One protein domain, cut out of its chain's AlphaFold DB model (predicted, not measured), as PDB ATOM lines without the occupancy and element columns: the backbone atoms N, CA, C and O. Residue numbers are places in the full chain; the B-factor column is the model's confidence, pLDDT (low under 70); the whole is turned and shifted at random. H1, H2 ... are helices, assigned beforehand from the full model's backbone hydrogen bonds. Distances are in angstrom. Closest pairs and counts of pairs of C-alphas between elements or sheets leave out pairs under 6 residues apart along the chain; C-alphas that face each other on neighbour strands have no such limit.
ATOM      1  N   LYS A 359     -27.305  72.899 161.959       50.69
ATOM      2  CA  LYS A 359     -26.607  74.048 162.553       50.69
ATOM      3  C   LYS A 359     -25.103  73.801 162.740       50.69
ATOM      4  O   LYS A 359     -24.341  74.745 162.554       50.69
ATOM      5  N   ARG A 360     -24.658  72.562 163.022       52.56
ATOM      6  CA  ARG A 360     -23.213  72.247 163.085       52.56
ATOM      7  C   ARG A 360     -22.547  72.417 161.715       52.56
ATOM      8  O   ARG A 360     -21.552  73.121 161.631       52.56
ATOM      9  N   CYS A 361     -23.139  71.894 160.637       55.69
ATOM     10  CA  CYS A 361     -22.557  71.975 159.288       55.69
ATOM     11  C   CYS A 361     -22.326  73.413 158.790       55.69
ATOM     12  O   CYS A 361     -21.347  73.665 158.092       55.69
ATOM     13  N   LEU A 362     -23.197  74.367 159.145       57.47
ATOM     14  CA  LEU A 362     -22.988  75.779 158.804       57.47
ATOM     15  C   LEU A 362     -21.894  76.436 159.656       57.47
ATOM     16  O   LEU A 362     -21.128  77.232 159.121       57.47
ATOM     17  N   LEU A 363     -21.787  76.081 160.941       60.44
ATOM     18  CA  LEU A 363     -20.732  76.590 161.819       60.44
ATOM     19  C   LEU A 363     -19.351  76.090 161.364       60.44
ATOM     20  O   LEU A 363     -18.451  76.897 161.153       60.44
ATOM     21  N   THR A 364     -19.224  74.788 161.087       74.94
ATOM     22  CA  THR A 364     -17.997  74.182 160.545       74.94
ATOM     23  C   THR A 364     -17.610  74.792 159.195       74.94
ATOM     24  O   THR A 364     -16.440  75.076 158.972       74.94
ATOM     25  N   ARG A 365     -18.574  75.068 158.300       76.69
ATOM     26  CA  ARG A 365     -18.279  75.737 157.018       76.69
ATOM     27  C   ARG A 365     -17.823  77.189 157.176       76.69
ATOM     28  O   ARG A 365     -17.009  77.616 156.366       76.69
ATOM     29  N   LYS A 366     -18.297  77.932 158.186       83.94
ATOM     30  CA  LYS A 366     -17.751  79.268 158.487       83.94
ATOM     31  C   LYS A 366     -16.296  79.150 158.954       83.94
ATOM     32  O   LYS A 366     -15.429  79.757 158.345       83.94
ATOM     33  N   GLN A 367     -16.035  78.260 159.912       86.31
ATOM     34  CA  GLN A 367     -14.694  78.009 160.452       86.31
ATOM     35  C   GLN A 367     -13.690  77.563 159.375       86.31
ATOM     36  O   GLN A 367     -12.554  78.017 159.379       86.31
ATOM     37  N   MET A 368     -14.105  76.729 158.412       85.25
ATOM     38  CA  MET A 368     -13.256  76.351 157.272       85.25
ATOM     39  C   MET A 368     -12.954  77.530 156.334       85.25
ATOM     40  O   MET A 368     -11.840  77.622 155.827       85.25
ATOM     41  N   LEU A 369     -13.918  78.431 156.103       86.69
ATOM     42  CA  LEU A 369     -13.686  79.642 155.310       86.69
ATOM     43  C   LEU A 369     -12.750  80.611 156.040       86.69
ATOM     44  O   LEU A 369     -11.814  81.097 155.421       86.69
ATOM     45  N   GLU A 370     -12.940  80.819 157.344       88.00
ATOM     46  CA  GLU A 370     -12.068  81.649 158.191       88.00
ATOM     47  C   GLU A 370     -10.640  81.080 158.287       88.00
ATOM     48  O   GLU A 370      -9.672  81.831 158.270       88.00
ATOM     49  N   GLN A 371     -10.488  79.751 158.341       89.38
ATOM     50  CA  GLN A 371      -9.177  79.096 158.371       89.38
ATOM     51  C   GLN A 371      -8.446  79.156 157.020       89.38
ATOM     52  O   GLN A 371      -7.219  79.226 156.995       89.38
ATOM     53  N   GLN A 372      -9.174  79.090 155.901       93.81
ATOM     54  CA  GLN A 372      -8.583  79.105 154.557       93.81
ATOM     55  C   GLN A 372      -8.394  80.530 154.000       93.81
ATOM     56  O   GLN A 372      -7.509  80.748 153.176       93.81
ATOM     57  N   TRP A 373      -9.212  81.486 154.447       92.50
ATOM     58  CA  TRP A 373      -9.243  82.878 153.997       92.50
ATOM     59  C   TRP A 373      -9.526  83.800 155.204       92.50
ATOM     60  O   TRP A 373     -10.675  84.203 155.404       92.50
ATOM     61  N   PRO A 374      -8.516  84.131 156.034       92.25
ATOM     62  CA  PRO A 374      -8.724  84.869 157.286       92.25
ATOM     63  C   PRO A 374      -9.316  86.271 157.082       92.25
ATOM     64  O   PRO A 374     -10.120  86.716 157.897       92.25
ATOM     65  N   ASP A 375      -9.006  86.926 155.960       92.81
ATOM     66  CA  ASP A 375      -9.517  88.260 155.607       92.81
ATOM     67  C   ASP A 375     -10.946  88.232 155.012       92.81
ATOM     68  O   ASP A 375     -11.450  89.231 154.497       92.81
ATOM     69  N   CYS A 376     -11.619  87.075 155.018       89.38
ATOM     70  CA  CYS A 376     -12.927  86.903 154.391       89.38
ATOM     71  C   CYS A 376     -14.079  87.249 155.351       89.38
ATOM     72  O   CYS A 376     -14.514  86.416 156.147       89.38
ATOM     73  N   GLU A 377     -14.667  88.442 155.203       90.69
ATOM     74  CA  GLU A 377     -15.843  88.917 155.964       90.69
ATOM     75  C   GLU A 377     -17.174  88.190 155.612       90.69
ATOM     76  O   GLU A 377     -18.267  88.766 155.552       90.69
ATOM     77  N   ALA A 378     -17.120  86.881 155.358       88.31
ATOM     78  CA  ALA A 378     -18.253  86.056 154.966       88.31
ATOM     79  C   ALA A 378     -19.235  85.820 156.130       88.31
ATOM     80  O   ALA A 378     -19.184  84.820 156.851       88.31
ATOM     81  N   THR A 379     -20.207  86.723 156.284       90.38
ATOM     82  CA  THR A 379     -21.330  86.522 157.215       90.38
ATOM     83  C   THR A 379     -22.104  85.232 156.900       90.38
ATOM     84  O   THR A 379     -22.176  84.787 155.751       90.38
ATOM     85  N   HIS A 380     -22.799  84.664 157.895       84.12
ATOM     86  CA  HIS A 380     -23.682  83.502 157.689       84.12
ATOM     87  C   HIS A 380     -24.725  83.735 156.577       84.12
ATOM     88  O   HIS A 380     -25.075  82.804 155.851       84.12
ATOM     89  N   ARG A 381     -25.201  84.981 156.419       88.19
ATOM     90  CA  ARG A 381     -26.139  85.382 155.359       88.19
ATOM     91  C   ARG A 381     -25.463  85.368 153.987       88.19
ATOM     92  O   ARG A 381     -26.053  84.863 153.038       88.19
ATOM     93  N   THR A 382     -24.222  85.847 153.895       87.62
ATOM     94  CA  THR A 382     -23.398  85.791 152.677       87.62
ATOM     95  C   THR A 382     -23.166  84.341 152.245       87.62
ATOM     96  O   THR A 382     -23.423  83.998 151.093       87.62
ATOM     97  N   ILE A 383     -22.786  83.462 153.181       87.50
ATOM     98  CA  ILE A 383     -22.560  82.027 152.929       87.50
ATOM     99  C   ILE A 383     -23.847  81.334 152.452       87.50
ATOM    100  O   ILE A 383     -23.813  80.564 151.490       87.50
ATOM    101  N   TYR A 384     -24.991  81.610 153.090       86.06
ATOM    102  CA  TYR A 384     -26.280  81.042 152.681       86.06
ATOM    103  C   TYR A 384     -26.706  81.533 151.290       86.06
ATOM    104  O   TYR A 384     -27.078  80.724 150.441       86.06
ATOM    105  N   ASN A 385     -26.591  82.838 151.024       88.56
ATOM    106  CA  ASN A 385     -26.929  83.428 149.729       88.56
ATOM    107  C   ASN A 385     -26.031  82.893 148.601       88.56
ATOM    108  O   ASN A 385     -26.537  82.592 147.522       88.56
ATOM    109  N   ALA A 386     -24.731  82.711 148.853       88.06
ATOM    110  CA  ALA A 386     -23.804  82.103 147.900       88.06
ATOM    111  C   ALA A 386     -24.181  80.643 147.597       88.06
ATOM    112  O   ALA A 386     -24.273  80.271 146.430       88.06
ATOM    113  N   GLN A 387     -24.501  79.835 148.618       86.31
ATOM    114  CA  GLN A 387     -25.004  78.466 148.417       86.31
ATOM    115  C   GLN A 387     -26.342  78.436 147.657       86.31
ATOM    116  O   GLN A 387     -26.556  77.553 146.830       86.31
ATOM    117  N   ALA A 388     -27.237  79.398 147.897       84.88
ATOM    118  CA  ALA A 388     -28.504  79.521 147.177       84.88
ATOM    119  C   ALA A 388     -28.338  80.052 145.738       84.88
ATOM    120  O   ALA A 388     -29.183  79.777 144.889       84.88
ATOM    121  N   SER A 389     -27.273  80.804 145.439       89.81
ATOM    122  CA  SER A 389     -26.880  81.144 144.063       89.81
ATOM    123  C   SER A 389     -26.328  79.911 143.356       89.81
ATOM    124  O   SER A 389     -26.918  79.475 142.375       89.81
ATOM    125  N   LEU A 390     -25.330  79.252 143.954       87.94
ATOM    126  CA  LEU A 390     -24.733  78.004 143.468       87.94
ATOM    127  C   LEU A 390     -25.768  76.936 143.105       87.94
ATOM    128  O   LEU A 390     -25.670  76.360 142.029       87.94
ATOM    129  N   ARG A 391     -26.778  76.694 143.955       84.38
ATOM    130  CA  ARG A 391     -27.855  75.737 143.638       84.38
ATOM    131  C   ARG A 391     -28.703  76.181 142.446       84.38
ATOM    132  O   ARG A 391     -29.020  75.360 141.601       84.38
ATOM    133  N   ARG A 392     -29.066  77.462 142.343       86.69
ATOM    134  CA  ARG A 392     -29.835  77.967 141.189       86.69
ATOM    135  C   ARG A 392     -29.018  77.933 139.896       86.69
ATOM    136  O   ARG A 392     -29.578  77.657 138.846       86.69
ATOM    137  N   GLU A 393     -27.710  78.163 139.986       91.81
ATOM    138  CA  GLU A 393     -26.760  78.045 138.877       91.81
ATOM    139  C   GLU A 393     -26.592  76.575 138.441       91.81
ATOM    140  O   GLU A 393     -26.684  76.285 137.253       91.81
ATOM    141  N   SER A 394     -26.435  75.627 139.377       88.19
ATOM    142  CA  SER A 394     -26.291  74.192 139.066       88.19
ATOM    143  C   SER A 394     -27.579  73.510 138.595       88.19
ATOM    144  O   SER A 394     -27.512  72.459 137.964       88.19
ATOM    145  N   LEU A 395     -28.741  74.082 138.922       88.75
ATOM    146  CA  LEU A 395     -30.059  73.600 138.498       88.75
ATOM    147  C   LEU A 395     -30.585  74.307 137.238       88.75
ATOM    148  O   LEU A 395     -31.639  73.937 136.727       88.75
ATOM    149  N   HIS A 396     -29.880  75.312 136.714       93.06
ATOM    150  CA  HIS A 396     -30.330  76.030 135.526       93.06
ATOM    151  C   HIS A 396     -30.334  75.103 134.297       93.06
ATOM    152  O   HIS A 396     -29.316  74.507 133.953       93.06
ATOM    153  N   GLY A 397     -31.493  74.972 133.646       92.75
ATOM    154  CA  GLY A 397     -31.694  74.053 132.519       92.75
ATOM    155  C   GLY A 397     -32.014  72.601 132.904       92.75
ATOM    156  O   GLY A 397     -32.154  71.771 132.010       92.75
ATOM    157  N   ARG A 398     -32.163  72.280 134.198       93.62
ATOM    158  CA  ARG A 398     -32.670  70.979 134.676       93.62
ATOM    159  C   ARG A 398     -34.139  71.108 135.082       93.62
ATOM    160  O   ARG A 398     -34.543  72.149 135.593       93.62
ATOM    161  N   SER A 399     -34.928  70.053 134.880       93.62
ATOM    162  CA  SER A 399     -36.264  69.956 135.482       93.62
ATOM    163  C   SER A 399     -36.153  69.640 136.975       93.62
ATOM    164  O   SER A 399     -35.157  69.072 137.425       93.62
ATOM    165  N   GLU A 400     -37.189  69.951 137.750       86.94
ATOM    166  CA  GLU A 400     -37.246  69.670 139.189       86.94
ATOM    167  C   GLU A 400     -37.155  68.166 139.489       86.94
ATOM    168  O   GLU A 400     -36.619  67.768 140.521       86.94
ATOM    169  N   ILE A 401     -37.628  67.320 138.569       90.12
ATOM    170  CA  ILE A 401     -37.519  65.859 138.671       90.12
ATOM    171  C   ILE A 401     -36.072  65.413 138.431       90.12
ATOM    172  O   ILE A 401     -35.540  64.648 139.232       90.12
ATOM    173  N   GLN A 402     -35.407  65.920 137.383       89.62
ATOM    174  CA  GLN A 402     -34.000  65.591 137.129       89.62
ATOM    175  C   GLN A 402     -33.104  66.088 138.268       89.62
ATOM    176  O   GLN A 402     -32.230  65.360 138.717       89.62
ATOM    177  N   ALA A 403     -33.373  67.285 138.797       87.81
ATOM    178  CA  ALA A 403     -32.674  67.848 139.948       87.81
ATOM    179  C   ALA A 403     -32.686  66.919 141.176       87.81
ATOM    180  O   ALA A 403     -31.667  66.786 141.850       87.81
ATOM    181  N   LEU A 404     -33.827  66.278 141.454       82.50
ATOM    182  CA  LEU A 404     -33.970  65.331 142.561       82.50
ATOM    183  C   LEU A 404     -33.261  64.002 142.277       82.50
ATOM    184  O   LEU A 404     -32.595  63.480 143.166       82.50
ATOM    185  N   LEU A 405     -33.367  63.468 141.054       89.56
ATOM    186  CA  LEU A 405     -32.642  62.257 140.648       89.56
ATOM    187  C   LEU A 405     -31.123  62.460 140.751       89.56
ATOM    188  O   LEU A 405     -30.439  61.644 141.362       89.56
ATOM    189  N   ASP A 406     -30.620  63.593 140.258       84.00
ATOM    190  CA  ASP A 406     -29.208  63.968 140.348       84.00
ATOM    191  C   ASP A 406     -28.732  64.101 141.809       84.00
ATOM    192  O   ASP A 406     -27.583  63.782 142.102       84.00
ATOM    193  N   GLU A 407     -29.579  64.576 142.736       81.81
ATOM    194  CA  GLU A 407     -29.238  64.676 144.166       81.81
ATOM    195  C   GLU A 407     -29.225  63.289 144.840       81.81
ATOM    196  O   GLU A 407     -28.292  62.992 145.585       81.81
ATOM    197  N   PHE A 408     -30.167  62.396 144.501       80.12
ATOM    198  CA  PHE A 408     -30.157  60.999 144.963       80.12
ATOM    199  C   PHE A 408     -28.963  60.191 144.429       80.12
ATOM    200  O   PHE A 408     -28.405  59.377 145.165       80.12
ATOM    201  N   GLU A 409     -28.536  60.415 143.183       82.19
ATOM    202  CA  GLU A 409     -27.310  59.813 142.646       82.19
ATOM    203  C   GLU A 409     -26.055  60.428 143.289       82.19
ATOM    204  O   GLU A 409     -25.143  59.703 143.700       82.19
ATOM    205  N   ALA A 410     -26.004  61.756 143.443       73.19
ATOM    206  CA  ALA A 410     -24.843  62.457 143.991       73.19
ATOM    207  C   ALA A 410     -24.594  62.177 145.482       73.19
ATOM    208  O   ALA A 410     -23.432  62.187 145.901       73.19
ATOM    209  N   ASP A 411     -25.621  61.869 146.281       60.91
ATOM    210  CA  ASP A 411     -25.461  61.470 147.691       60.91
ATOM    211  C   ASP A 411     -24.673  60.151 147.863       60.91
ATOM    212  O   ASP A 411     -24.175  59.868 148.954       60.91
ATOM    213  N   SER A 412     -24.445  59.386 146.786       54.25
ATOM    214  CA  SER A 412     -23.501  58.255 146.782       54.25
ATOM    215  C   SER A 412     -22.014  58.658 146.648       54.25
ATOM    216  O   SER A 412     -21.136  57.821 146.860       54.25
ATOM    217  N   VAL A 413     -21.706  59.929 146.332       57.69
ATOM    218  CA  VAL A 413     -20.345  60.421 145.989       57.69
ATOM    219  C   VAL A 413     -19.960  61.750 146.685       57.69
ATOM    220  O   VAL A 413     -18.801  62.171 146.662       57.69
ATOM    221  N   LEU A 414     -20.909  62.469 147.292       49.81
ATOM    222  CA  LEU A 414     -20.758  63.890 147.637       49.81
ATOM    223  C   LEU A 414     -19.742  64.209 148.754       49.81
ATOM    224  O   LEU A 414     -20.042  64.110 149.943       49.81
ATOM    225  N   ASN A 415     -18.565  64.739 148.380       45.12
ATOM    226  CA  ASN A 415     -17.655  65.377 149.352       45.12
ATOM    227  C   ASN A 415     -16.757  66.538 148.842       45.12
ATOM    228  O   ASN A 415     -16.040  67.123 149.649       45.12
ATOM    229  N   PHE A 416     -16.758  66.908 147.546       49.09
ATOM    230  CA  PHE A 416     -15.622  67.670 146.964       49.09
ATOM    231  C   PHE A 416     -15.885  69.063 146.333       49.09
ATOM    232  O   PHE A 416     -14.938  69.804 146.080       49.09
ATOM    233  N   ASN A 417     -17.130  69.465 146.045       52.88
ATOM    234  CA  ASN A 417     -17.369  70.516 145.027       52.88
ATOM    235  C   ASN A 417     -17.378  71.997 145.482       52.88
ATOM    236  O   ASN A 417     -17.362  72.877 144.623       52.88
ATOM    237  N   ILE A 418     -17.394  72.326 146.780       52.69
ATOM    238  CA  ILE A 418     -17.639  73.721 147.229       52.69
ATOM    239  C   ILE A 418     -16.442  74.665 147.000       52.69
ATOM    240  O   ILE A 418     -16.642  75.828 146.643       52.69
ATOM    241  N   CYS A 419     -15.201  74.191 147.150       50.88
ATOM    242  CA  CYS A 419     -14.006  75.048 147.089       50.88
ATOM    243  C   CYS A 419     -13.803  75.721 145.715       50.88
ATOM    244  O   CYS A 419     -13.209  76.793 145.623       50.88
ATOM    245  N   ARG A 420     -14.345  75.125 144.643       53.47
ATOM    246  CA  ARG A 420     -14.157  75.564 143.250       53.47
ATOM    247  C   ARG A 420     -14.904  76.853 142.873       53.47
ATOM    248  O   ARG A 420     -14.627  77.399 141.809       53.47
ATOM    249  N   TYR A 421     -15.849  77.325 143.694       56.12
ATOM    250  CA  TYR A 421     -16.631  78.537 143.396       56.12
ATOM    251  C   TYR A 421     -15.862  79.826 143.706       56.12
ATOM    252  O   TYR A 421     -15.784  80.716 142.865       56.12
ATOM    253  N   PHE A 422     -15.249  79.910 144.891       57.88
ATOM    254  CA  PHE A 422     -14.490  81.093 145.307       57.88
ATOM    255  C   PHE A 422     -13.244  81.309 144.434       57.88
ATOM    256  O   PHE A 422     -12.954  82.437 144.052       57.88
ATOM    257  N   GLN A 423     -12.597  80.223 143.998       56.44
ATOM    258  CA  GLN A 423     -11.448  80.252 143.081       56.44
ATOM    259  C   GLN A 423     -11.797  80.669 141.631       56.44
ATOM    260  O   GLN A 423     -10.909  80.752 140.792       56.44
ATOM    261  N   LYS A 424     -13.078  80.909 141.311       50.75
ATOM    262  CA  LYS A 424     -13.554  81.402 140.000       50.75
ATOM    263  C   LYS A 424     -14.045  82.861 140.025       50.75
ATOM    264  O   LYS A 424     -14.651  83.312 139.055       50.75
TER     265      LYS A 424
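AT A GLANCE: This is residues 359 to 424 of the 426 residues of an uncharacterized protein of Ascobolus immersus RN42 (UniProt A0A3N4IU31). What shape do these atoms make? Four helices are strung in a loose, open frame: H2 makes one long side, H1 stands at one of its ends and H3 beyond the other, and residues 411 to 418 lead back to short H4. The middle is empty and contacts between helices are few. What is the make-up? The 66 printed residues hold H1, H2, H3 and H4 in that order, with no named strand: all helix. How spread out is it? It is loose, with a radius of gyration of the C-alphas of 13.6 A, and elongated, spanning 39 by 23 by 22 A.

HOW THE PARTS SIT: What meets the longest helix? H2, residues 380 to 394, only just touches H1, residues 359 to 372, with 3 pairs of C-alphas within 8 A; the closest C-alphas are those of Lys 366 and His 380, 7.3 A apart. H1 touches H2 with residues 362 to 366 alone, and H2 touches H1 with residues 380 to 383 alone; the lines of H1 and H2 are about perpendicular at 87 degrees. What stays apart? H3, residues 400 to 410, touches no helix. H4, residues 419 to 422, is only just apart from H2, with closest C-alphas at 8.1 A. How are the backbones bonded? In H1, H2 and H3 every O i to N i+4 pair is within hydrogen-bond range; H4 is too short for such a pair, and its 1 O i to N i+3 pair is not within range.

IN THESE COORDINATES: Where does the first helix begin? C-alpha 359 of H1 is at (-26.607, 74.048, 162.553), and H1 is 20.4 A long. How long are the others? H2 measures 21.0 A, H3 15.1 A and H4 6.3 A. Where does H4 end? Its C-alpha 422 is at (-14.490, 81.093, 145.307).

THE WHOLE: How large is it? The C-alphas farthest apart, those of Asp 375 and Ile 401, are 39.7 A apart. Are there cuts or long links? The printed part has no cut; the link H2 to H3 is tight, and H1 to H2 and H3 to H4 are short. What stands free, and where is confidence low? Residues 407 to 417, of which 407 to 410 belong to H3, stand free. pLDDT is under 70 in residues 359 to 363 and 411 to 424.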